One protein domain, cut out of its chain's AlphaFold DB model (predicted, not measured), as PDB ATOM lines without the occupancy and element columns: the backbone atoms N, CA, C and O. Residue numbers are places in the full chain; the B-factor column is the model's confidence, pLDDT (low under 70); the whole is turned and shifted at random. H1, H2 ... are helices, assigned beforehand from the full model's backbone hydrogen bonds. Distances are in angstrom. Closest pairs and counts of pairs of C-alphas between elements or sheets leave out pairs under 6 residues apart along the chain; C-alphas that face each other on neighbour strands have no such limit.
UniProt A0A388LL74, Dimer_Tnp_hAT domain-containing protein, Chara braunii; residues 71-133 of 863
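AT A GLANCE: This is residues 71 to 133 of the 863 residues of the protein "Dimer_Tnp_hAT domain-containing protein" of Chara braunii (UniProt A0A388LL74). The model is an open frame of helices: the longest, H2, makes one side, H4 makes another side apart from it, and the short helices H3 and H5 meet at one end of the frame. The long link after H4 comes back across the gap to H5, with residues 115 to 120 sticking out at the far end, and H1 sits near the start of H2. The printed part has 63 residues with five named helices, H1 to H5 in chain order, and no named strand; the class is all helix. The whole is compact, with a radius of gyration of the C-alphas of 11.7 A, and spans 31 by 27 by 18 A.

HOW THE PARTS SIT: Begin with H2, residues 78 to 93. Look at its residues 80 to 81: with these alone it touches H1, residues 71 to 76, only at the corner by their link, and only just, with 3 pairs of C-alphas within 8 A; the closest, those of Trp 74 and Lys 81, are 6.3 A apart. These two helices run opposite ways at a steep tilt of 65 degrees. Farther along, H2 is close to but not clearly touching H5, residues 128 to 133; the closest C-alphas, of Gly 88 and Leu 131, are 6.4 A apart, and the lines are about perpendicular at 85 degrees. H5 touches H3, residues 98 to 102, with the C-alphas of Phe 98 and Phe 128 closest at 6.2 A. H3 is close to but not clearly touching H4, residues 104 to 116; the closest C-alphas, of Phe 100 and Thr 106, are 7.0 A apart. H4 touches no helix, and it is apart from H2 and from H5. Every O i to N i+4 pair is within hydrogen-bond range in H1, H2, H4 and H5; in H3 it is 0 of 1, while 2 of 2 O i to N i+3 pairs are within range.

IN THESE COORDINATES: Find C-alpha 78 at (24.976, 22.930, 38.430); from there H2 runs 22.3 A to C-alpha 93 at (10.409, 28.693, 54.363). H4 runs 18.4 A from C-alpha 104 at (21.581, 46.364, 47.975). The short helices H1, H3 and H5 measure 8.7 A, 7.8 A and 8.8 A. H5 ends at C-alpha 133, at (9.650, 30.921, 38.230).

THE WHOLE: Look to the C-alphas of Gly 95 and Lys 120 for the two farthest apart, at 31.0 A. The printed part has no cut. Its links are tight from H1 to H2, H2 to H3 and H3 to H4, and long from H4 to H5, with 11 residues. The mean pLDDT of the printed part is 78.2; residues 71 to 75 and 118 to 123 are under 70.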
ATOM      1  N   ILE A  71      17.641  30.492  30.508       58.06
ATOM      2  CA  ILE A  71      17.071  29.272  31.104       58.06
ATOM      3  C   ILE A  71      18.001  28.083  30.859       58.06
ATOM      4  O   ILE A  71      18.326  27.354  31.792       58.06
ATOM      5  N   ARG A  72      18.499  27.921  29.625       57.81
ATOM      6  CA  ARG A  72      19.464  26.857  29.294       57.81
ATOM      7  C   ARG A  72      20.746  26.983  30.122       57.81
ATOM      8  O   ARG A  72      21.107  26.045  30.826       57.81
ATOM      9  N   LYS A  73      21.317  28.192  30.189       60.22
ATOM     10  CA  LYS A  73      22.504  28.494  31.005       60.22
ATOM     11  C   LYS A  73      22.307  28.231  32.509       60.22
ATOM     12  O   LYS A  73      23.276  27.925  33.200       60.22
ATOM     13  N   TRP A  74      21.078  28.338  33.025       64.06
ATOM     14  CA  TRP A  74      20.745  27.957  34.404       64.06
ATOM     15  C   TRP A  74      20.683  26.437  34.594       64.06
ATOM     16  O   TRP A  74      21.233  25.915  35.560       64.06
ATOM     17  N   VAL A  75      20.056  25.713  33.658       63.94
ATOM     18  CA  VAL A  75      19.984  24.241  33.681       63.94
ATOM     19  C   VAL A  75      21.381  23.615  33.589       63.94
ATOM     20  O   VAL A  75      21.652  22.636  34.282       63.94
ATOM     21  N   GLU A  76      22.259  24.201  32.776       71.38
ATOM     22  CA  GLU A  76      23.637  23.757  32.533       71.38
ATOM     23  C   GLU A  76      24.592  24.067  33.707       71.38
ATOM     24  O   GLU A  76      25.532  23.311  33.958       71.38
ATOM     25  N   ASN A  77      24.364  25.145  34.471       80.25
ATOM     26  CA  ASN A  77      25.228  25.528  35.592       80.25
ATOM     27  C   ASN A  77      24.765  24.908  36.923       80.25
ATOM     28  O   ASN A  77      24.041  25.520  37.710       80.25
ATOM     29  N   ILE A  78      25.264  23.702  37.207       79.69
ATOM     30  CA  ILE A  78      24.976  22.930  38.430       79.69
ATOM     31  C   ILE A  78      25.264  23.729  39.719       79.69
ATOM     32  O   ILE A  78      24.503  23.630  40.683       79.69
ATOM     33  N   ALA A  79      26.330  24.538  39.748       78.75
ATOM     34  CA  ALA A  79      26.699  25.321  40.929       78.75
ATOM     35  C   ALA A  79      25.701  26.461  41.192       78.75
ATOM     36  O   ALA A  79      25.218  26.599  42.316       78.75
ATOM     37  N   GLN A  80      25.326  27.211  40.148       81.12
ATOM     38  CA  GLN A  80      24.284  28.240  40.233       81.12
ATOM     39  C   GLN A  80      22.943  27.624  40.638       81.12
ATOM     40  O   GLN A  80      22.325  28.065  41.596       81.12
ATOM     41  N   LYS A  81      22.530  26.535  39.980       82.69
ATOM     42  CA  LYS A  81      21.286  25.817  40.289       82.69
ATOM     43  C   LYS A  81      21.225  25.327  41.742       82.69
ATOM     44  O   LYS A  81      20.153  25.343  42.347       82.69
ATOM     45  N   ARG A  82      22.360  24.918  42.328       83.81
ATOM     46  CA  ARG A  82      22.458  24.554  43.752       83.81
ATOM     47  C   ARG A  82      22.337  25.776  44.669       83.81
ATOM     48  O   ARG A  82      21.600  25.687  45.646       83.81
ATOM     49  N   LEU A  83      23.027  26.878  44.367       85.06
ATOM     50  CA  LEU A  83      22.931  28.135  45.124       85.06
ATOM     51  C   LEU A  83      21.497  28.683  45.109       85.06
ATOM     52  O   LEU A  83      20.921  28.950  46.162       85.06
ATOM     53  N   ASP A  84      20.901  28.770  43.922       86.12
ATOM     54  CA  ASP A  84      19.558  29.300  43.702       86.12
ATOM     55  C   ASP A  84      18.500  28.497  44.461       86.12
ATOM     56  O   ASP A  84      17.616  29.078  45.091       86.12
ATOM     57  N   LYS A  85      18.628  27.161  44.484       87.81
ATOM     58  CA  LYS A  85      17.760  26.305  45.301       87.81
ATOM     59  C   LYS A  85      17.903  26.554  46.804       87.81
ATOM     60  O   LYS A  85      16.902  26.455  47.504       87.81
ATOM     61  N   GLN A  86      19.092  26.863  47.324       87.56
ATOM     62  CA  GLN A  86      19.245  27.143  48.760       87.56
ATOM     63  C   GLN A  86      18.653  28.506  49.140       87.56
ATOM     64  O   GLN A  86      17.914  28.585  50.120       87.56
ATOM     65  N   TRP A  87      18.873  29.541  48.321       87.31
ATOM     66  CA  TRP A  87      18.191  30.832  48.474       87.31
ATOM     67  C   TRP A  87      16.668  30.681  48.424       87.31
ATOM     68  O   TRP A  87      15.983  31.158  49.325       87.31
ATOM     69  N   GLY A  88      16.136  29.962  47.429       85.75
ATOM     70  CA  GLY A  88      14.706  29.667  47.339       85.75
ATOM     71  C   GLY A  88      14.179  28.972  48.597       85.75
ATOM     72  O   GLY A  88      13.238  29.461  49.213       85.75
ATOM     73  N   LYS A  89      14.828  27.890  49.050       86.56
ATOM     74  CA  LYS A  89      14.425  27.163  50.269       86.56
ATOM     75  C   LYS A  89      14.390  28.062  51.507       86.56
ATOM     76  O   LYS A  89      13.416  28.007  52.252       86.56
ATOM     77  N   ALA A  90      15.411  28.894  51.712       84.38
ATOM     78  CA  ALA A  90      15.468  29.815  52.846       84.38
ATOM     79  C   ALA A  90      14.337  30.858  52.791       84.38
ATOM     80  O   ALA A  90      13.569  30.987  53.745       84.38
ATOM     81  N   LEU A  91      14.186  31.550  51.656       84.25
ATOM     82  CA  LEU A  91      13.194  32.615  51.478       84.25
ATOM     83  C   LEU A  91      11.756  32.084  51.552       84.25
ATOM     84  O   LEU A  91      10.910  32.690  52.208       84.25
ATOM     85  N   PHE A  92      11.476  30.942  50.915       84.00
ATOM     86  CA  PHE A  92      10.135  30.358  50.878       84.00
ATOM     87  C   PHE A  92       9.736  29.806  52.256       84.00
ATOM     88  O   PHE A  92       8.620  30.067  52.712       84.00
ATOM     89  N   ARG A  93      10.653  29.136  52.977       80.69
ATOM     90  CA  ARG A  93      10.409  28.693  54.363       80.69
ATOM     91  C   ARG A  93      10.160  29.875  55.300       80.69
ATOM     92  O   ARG A  93       9.195  29.850  56.051       80.69
ATOM     93  N   ALA A  94      10.994  30.911  55.244       76.25
ATOM     94  CA  ALA A  94      10.883  32.077  56.122       76.25
ATOM     95  C   ALA A  94       9.773  33.071  55.710       76.25
ATOM     96  O   ALA A  94       9.577  34.081  56.375       76.25
ATOM     97  N   GLY A  95       9.057  32.826  54.605       71.75
ATOM     98  CA  GLY A  95       7.996  33.718  54.127       71.75
ATOM     99  C   GLY A  95       8.496  35.074  53.601       71.75
ATOM    100  O   GLY A  95       7.704  36.006  53.446       71.75
ATOM    101  N   VAL A  96       9.784  35.202  53.285       77.75
ATOM    102  CA  VAL A  96      10.405  36.474  52.891       77.75
ATOM    103  C   VAL A  96       9.942  36.895  51.480       77.75
ATOM    104  O   VAL A  96      10.007  36.087  50.549       77.75
ATOM    105  N   PRO A  97       9.485  38.148  51.267       72.00
ATOM    106  CA  PRO A  97       9.091  38.629  49.941       72.00
ATOM    107  C   PRO A  97      10.253  38.611  48.939       72.00
ATOM    108  O   PRO A  97      11.354  39.055  49.252       72.00
ATOM    109  N   PHE A  98      10.000  38.211  47.687       77.25
ATOM    110  CA  PHE A  98      11.047  38.091  46.653       77.25
ATOM    111  C   PHE A  98      11.806  39.404  46.359       77.25
ATOM    112  O   PHE A  98      12.936  39.369  45.874       77.25
ATOM    113  N   ASN A  99      11.222  40.565  46.686       77.56
ATOM    114  CA  ASN A  99      11.896  41.867  46.607       77.56
ATOM    115  C   ASN A  99      13.125  41.982  47.531       77.56
ATOM    116  O   ASN A  99      13.998  42.791  47.235       77.56
ATOM    117  N   PHE A 100      13.248  41.152  48.573       81.69
ATOM    118  CA  PHE A 100      14.422  41.101  49.457       81.69
ATOM    119  C   PHE A 100      15.739  40.894  48.692       81.69
ATOM    120  O   PHE A 100      16.769  41.466  49.028       81.69
ATOM    121  N   VAL A 101      15.699  40.145  47.587       83.56
ATOM    122  CA  VAL A 101      16.868  39.854  46.736       83.56
ATOM    123  C   VAL A 101      17.186  41.008  45.762       83.56
ATOM    124  O   VAL A 101      18.217  41.012  45.094       83.56
ATOM    125  N   ARG A 102      16.323  42.031  45.686       80.88
ATOM    126  CA  ARG A 102      16.570  43.266  44.916       80.88
ATOM    127  C   ARG A 102      17.271  44.355  45.734       80.88
ATOM    128  O   ARG A 102      17.831  45.263  45.120       80.88
ATOM    129  N   GLN A 103      17.237  44.259  47.064       84.94
ATOM    130  CA  GLN A 103      17.915  45.162  48.003       84.94
ATOM    131  C   GLN A 103      19.438  45.158  47.788       84.94
ATOM    132  O   GLN A 103      19.972  44.284  47.107       84.94
ATOM    133  N   GLU A 104      20.148  46.173  48.269       83.94
ATOM    134  CA  GLU A 104      21.581  46.364  47.975       83.94
ATOM    135  C   GLU A 104      22.444  45.713  49.056       83.94
ATOM    136  O   GLU A 104      23.410  45.018  48.757       83.94
ATOM    137  N   GLU A 105      21.974  45.799  50.293       87.69
ATOM    138  CA  GLU A 105      22.455  45.121  51.490       87.69
ATOM    139  C   GLU A 105      22.495  43.600  51.275       87.69
ATOM    140  O   GLU A 105      23.502  42.947  51.539       87.69
ATOM    141  N   THR A 106      21.430  43.032  50.695       85.88
ATOM    142  CA  THR A 106      21.346  41.600  50.364       85.88
ATOM    143  C   THR A 106      22.361  41.185  49.293       85.88
ATOM    144  O   THR A 106      22.857  40.058  49.333       85.88
ATOM    145  N   LYS A 107      22.698  42.075  48.343       84.69
ATOM    146  CA  LYS A 107      23.749  41.831  47.335       84.69
ATOM    147  C   LYS A 107      25.128  41.882  47.987       84.69
ATOM    148  O   LYS A 107      25.857  40.906  47.881       84.69
ATOM    149  N   ALA A 108      25.424  42.939  48.745       84.75
ATOM    150  CA  ALA A 108      26.686  43.089  49.470       84.75
ATOM    151  C   ALA A 108      26.956  41.905  50.420       84.75
ATOM    152  O   ALA A 108      28.065  41.378  50.453       84.75
ATOM    153  N   LEU A 109      25.925  41.421  51.123       85.75
ATOM    154  CA  LEU A 109      26.001  40.211  51.946       85.75
ATOM    155  C   LEU A 109      26.344  38.961  51.118       85.75
ATOM    156  O   LEU A 109      27.167  38.149  51.538       85.75
ATOM    157  N   HIS A 110      25.725  38.785  49.946       85.25
ATOM    158  CA  HIS A 110      26.041  37.668  49.055       85.25
ATOM    159  C   HIS A 110      27.467  37.755  48.503       85.25
ATOM    160  O   HIS A 110      28.174  36.747  48.514       85.25
ATOM    161  N   ASP A 111      27.892  38.935  48.062       83.06
ATOM    162  CA  ASP A 111      29.218  39.158  47.491       83.06
ATOM    163  C   ASP A 111      30.313  38.922  48.550       83.06
ATOM    164  O   ASP A 111      31.284  38.222  48.266       83.06
ATOM    165  N   LEU A 112      30.096  39.343  49.805       83.62
ATOM    166  CA  LEU A 112      30.955  39.012  50.952       83.62
ATOM    167  C   LEU A 112      31.026  37.494  51.215       83.62
ATOM    168  O   LEU A 112      32.107  36.946  51.434       83.62
ATOM    169  N   TYR A 113      29.901  36.772  51.138       81.06
ATOM    170  CA  TYR A 113      29.912  35.302  51.220       81.06
ATOM    171  C   TYR A 113      30.676  34.644  50.057       81.06
ATOM    172  O   TYR A 113      31.258  33.574  50.245       81.06
ATOM    173  N   MET A 114      30.689  35.247  48.862       81.88
ATOM    174  CA  MET A 114      31.473  34.758  47.718       81.88
ATOM    175  C   MET A 114      32.963  35.127  47.818       81.88
ATOM    176  O   MET A 114      33.797  34.378  47.312       81.88
ATOM    177  N   GLU A 115      33.314  36.220  48.498       78.94
ATOM    178  CA  GLU A 115      34.701  36.590  48.816       78.94
ATOM    179  C   GLU A 115      35.320  35.627  49.842       78.94
ATOM    180  O   GLU A 115      36.394  35.070  49.606       78.94
ATOM    181  N   LEU A 116      34.600  35.348  50.935       77.56
ATOM    182  CA  LEU A 116      34.987  34.353  51.945       77.56
ATOM    183  C   LEU A 116      35.013  32.917  51.372       77.56
ATOM    184  O   LEU A 116      35.764  32.055  51.835       77.56
ATOM    185  N   GLY A 117      34.202  32.647  50.344       72.12
ATOM    186  CA  GLY A 117      34.097  31.361  49.657       72.12
ATOM    187  C   GLY A 117      35.222  31.098  48.649       72.12
ATOM    188  O   GLY A 117      34.986  31.168  47.444       72.12
ATOM    189  N   ALA A 118      36.414  30.734  49.143       61.81
ATOM    190  CA  ALA A 118      37.643  30.419  48.388       61.81
ATOM    191  C   ALA A 118      37.437  30.075  46.889       61.81
ATOM    192  O   ALA A 118      36.994  28.982  46.518       61.81
ATOM    193  N   GLN A 119      37.789  31.038  46.029       61.53
ATOM    194  CA  GLN A 119      37.337  31.174  44.638       61.53
ATOM    195  C   GLN A 119      37.450  29.903  43.767       61.53
ATOM    196  O   GLN A 119      38.495  29.626  43.175       61.53
ATOM    197  N   LYS A 120      36.337  29.172  43.591       55.09
ATOM    198  CA  LYS A 120      36.206  28.111  42.561       55.09
ATOM    199  C   LYS A 120      34.898  28.107  41.764       55.09
ATOM    200  O   LYS A 120      34.820  27.401  40.761       55.09
ATOM    201  N   ALA A 121      33.899  28.907  42.134       59.28
ATOM    202  CA  ALA A 121      32.660  29.048  41.373       59.28
ATOM    203  C   ALA A 121      32.328  30.528  41.149       59.28
ATOM    204  O   ALA A 121      32.083  31.258  42.101       59.28
ATOM    205  N   LYS A 122      32.252  30.959  39.882       64.31
ATOM    206  CA  LYS A 122      31.652  32.251  39.507       64.31
ATOM    207  C   LYS A 122      30.125  32.130  39.515       64.31
ATOM    208  O   LYS A 122      29.488  32.167  38.462       64.31
ATOM    209  N   ALA A 123      29.565  31.896  40.698       69.81
ATOM    210  CA  ALA A 123      28.138  32.049  40.925       69.81
ATOM    211  C   ALA A 123      27.779  33.544  40.914       69.81
ATOM    212  O   ALA A 123      28.620  34.395  41.199       69.81
ATOM    213  N   GLN A 124      26.548  33.861  40.532       76.19
ATOM    214  CA  GLN A 124      25.979  35.205  40.620       76.19
ATOM    215  C   GLN A 124      24.873  35.222  41.675       76.19
ATOM    216  O   GLN A 124      24.287  34.179  41.971       76.19
ATOM    217  N   MET A 125      24.523  36.412  42.164       81.25
ATOM    218  CA  MET A 125      23.331  36.581  42.989       81.25
ATOM    219  C   MET A 125      22.079  36.044  42.275       81.25
ATOM    220  O   MET A 125      21.923  36.191  41.054       81.25
ATOM    221  N   THR A 126      21.175  35.436  43.046       81.12
ATOM    222  CA  THR A 126      19.871  34.988  42.551       81.12
ATOM    223  C   THR A 126      19.099  36.152  41.939       81.12
ATOM    224  O   THR A 126      19.128  37.280  42.425       81.12
ATOM    225  N   LYS A 127      18.375  35.892  40.848       83.12
ATOM    226  CA  LYS A 127      17.544  36.914  40.199       83.12
ATOM    227  C   LYS A 127      16.093  36.753  40.616       83.12
ATOM    228  O   LYS A 127      15.581  35.639  40.644       83.12
ATOM    229  N   PHE A 128      15.426  37.880  40.858       81.44
ATOM    230  CA  PHE A 128      13.997  37.965  41.180       81.44
ATOM    231  C   PHE A 128      13.126  37.100  40.248       81.44
ATOM    232  O   PHE A 128      12.298  36.319  40.716       81.44
ATOM    233  N   ASP A 129      13.366  37.168  38.935       81.12
ATOM    234  CA  ASP A 129      12.630  36.372  37.945       81.12
ATOM    235  C   ASP A 129      12.940  34.872  38.012       81.12
ATOM    236  O   ASP A 129      12.035  34.054  37.873       81.12
ATOM    237  N   THR A 130      14.196  34.499  38.270       83.75
ATOM    238  CA  THR A 130      14.617  33.099  38.444       83.75
ATOM    239  C   THR A 130      14.011  32.491  39.711       83.75
ATOM    240  O   THR A 130      13.582  31.340  39.687       83.75
ATOM    241  N   LEU A 131      13.911  33.279  40.789       84.38
ATOM    242  CA  LEU A 131      13.280  32.877  42.047       84.38
ATOM    243  C   LEU A 131      11.772  32.653  41.901       84.38
ATOM    244  O   LEU A 131      11.283  31.618  42.338       84.38
ATOM    245  N   ARG A 132      11.044  33.577  41.260       79.88
ATOM    246  CA  ARG A 132       9.574  33.502  41.115       79.88
ATOM    247  C   ARG A 132       9.072  32.551  40.017       79.88
ATOM    248  O   ARG A 132       7.868  32.480  39.808       79.88
ATOM    249  N   THR A 133       9.977  31.893  39.290       83.19
ATOM    250  CA  THR A 133       9.650  30.921  38.230       83.19
ATOM    251  C   THR A 133      10.400  29.607  38.472       83.19
ATOM    252  O   THR A 133      10.033  28.849  39.359       83.19
TER     253      THR A 133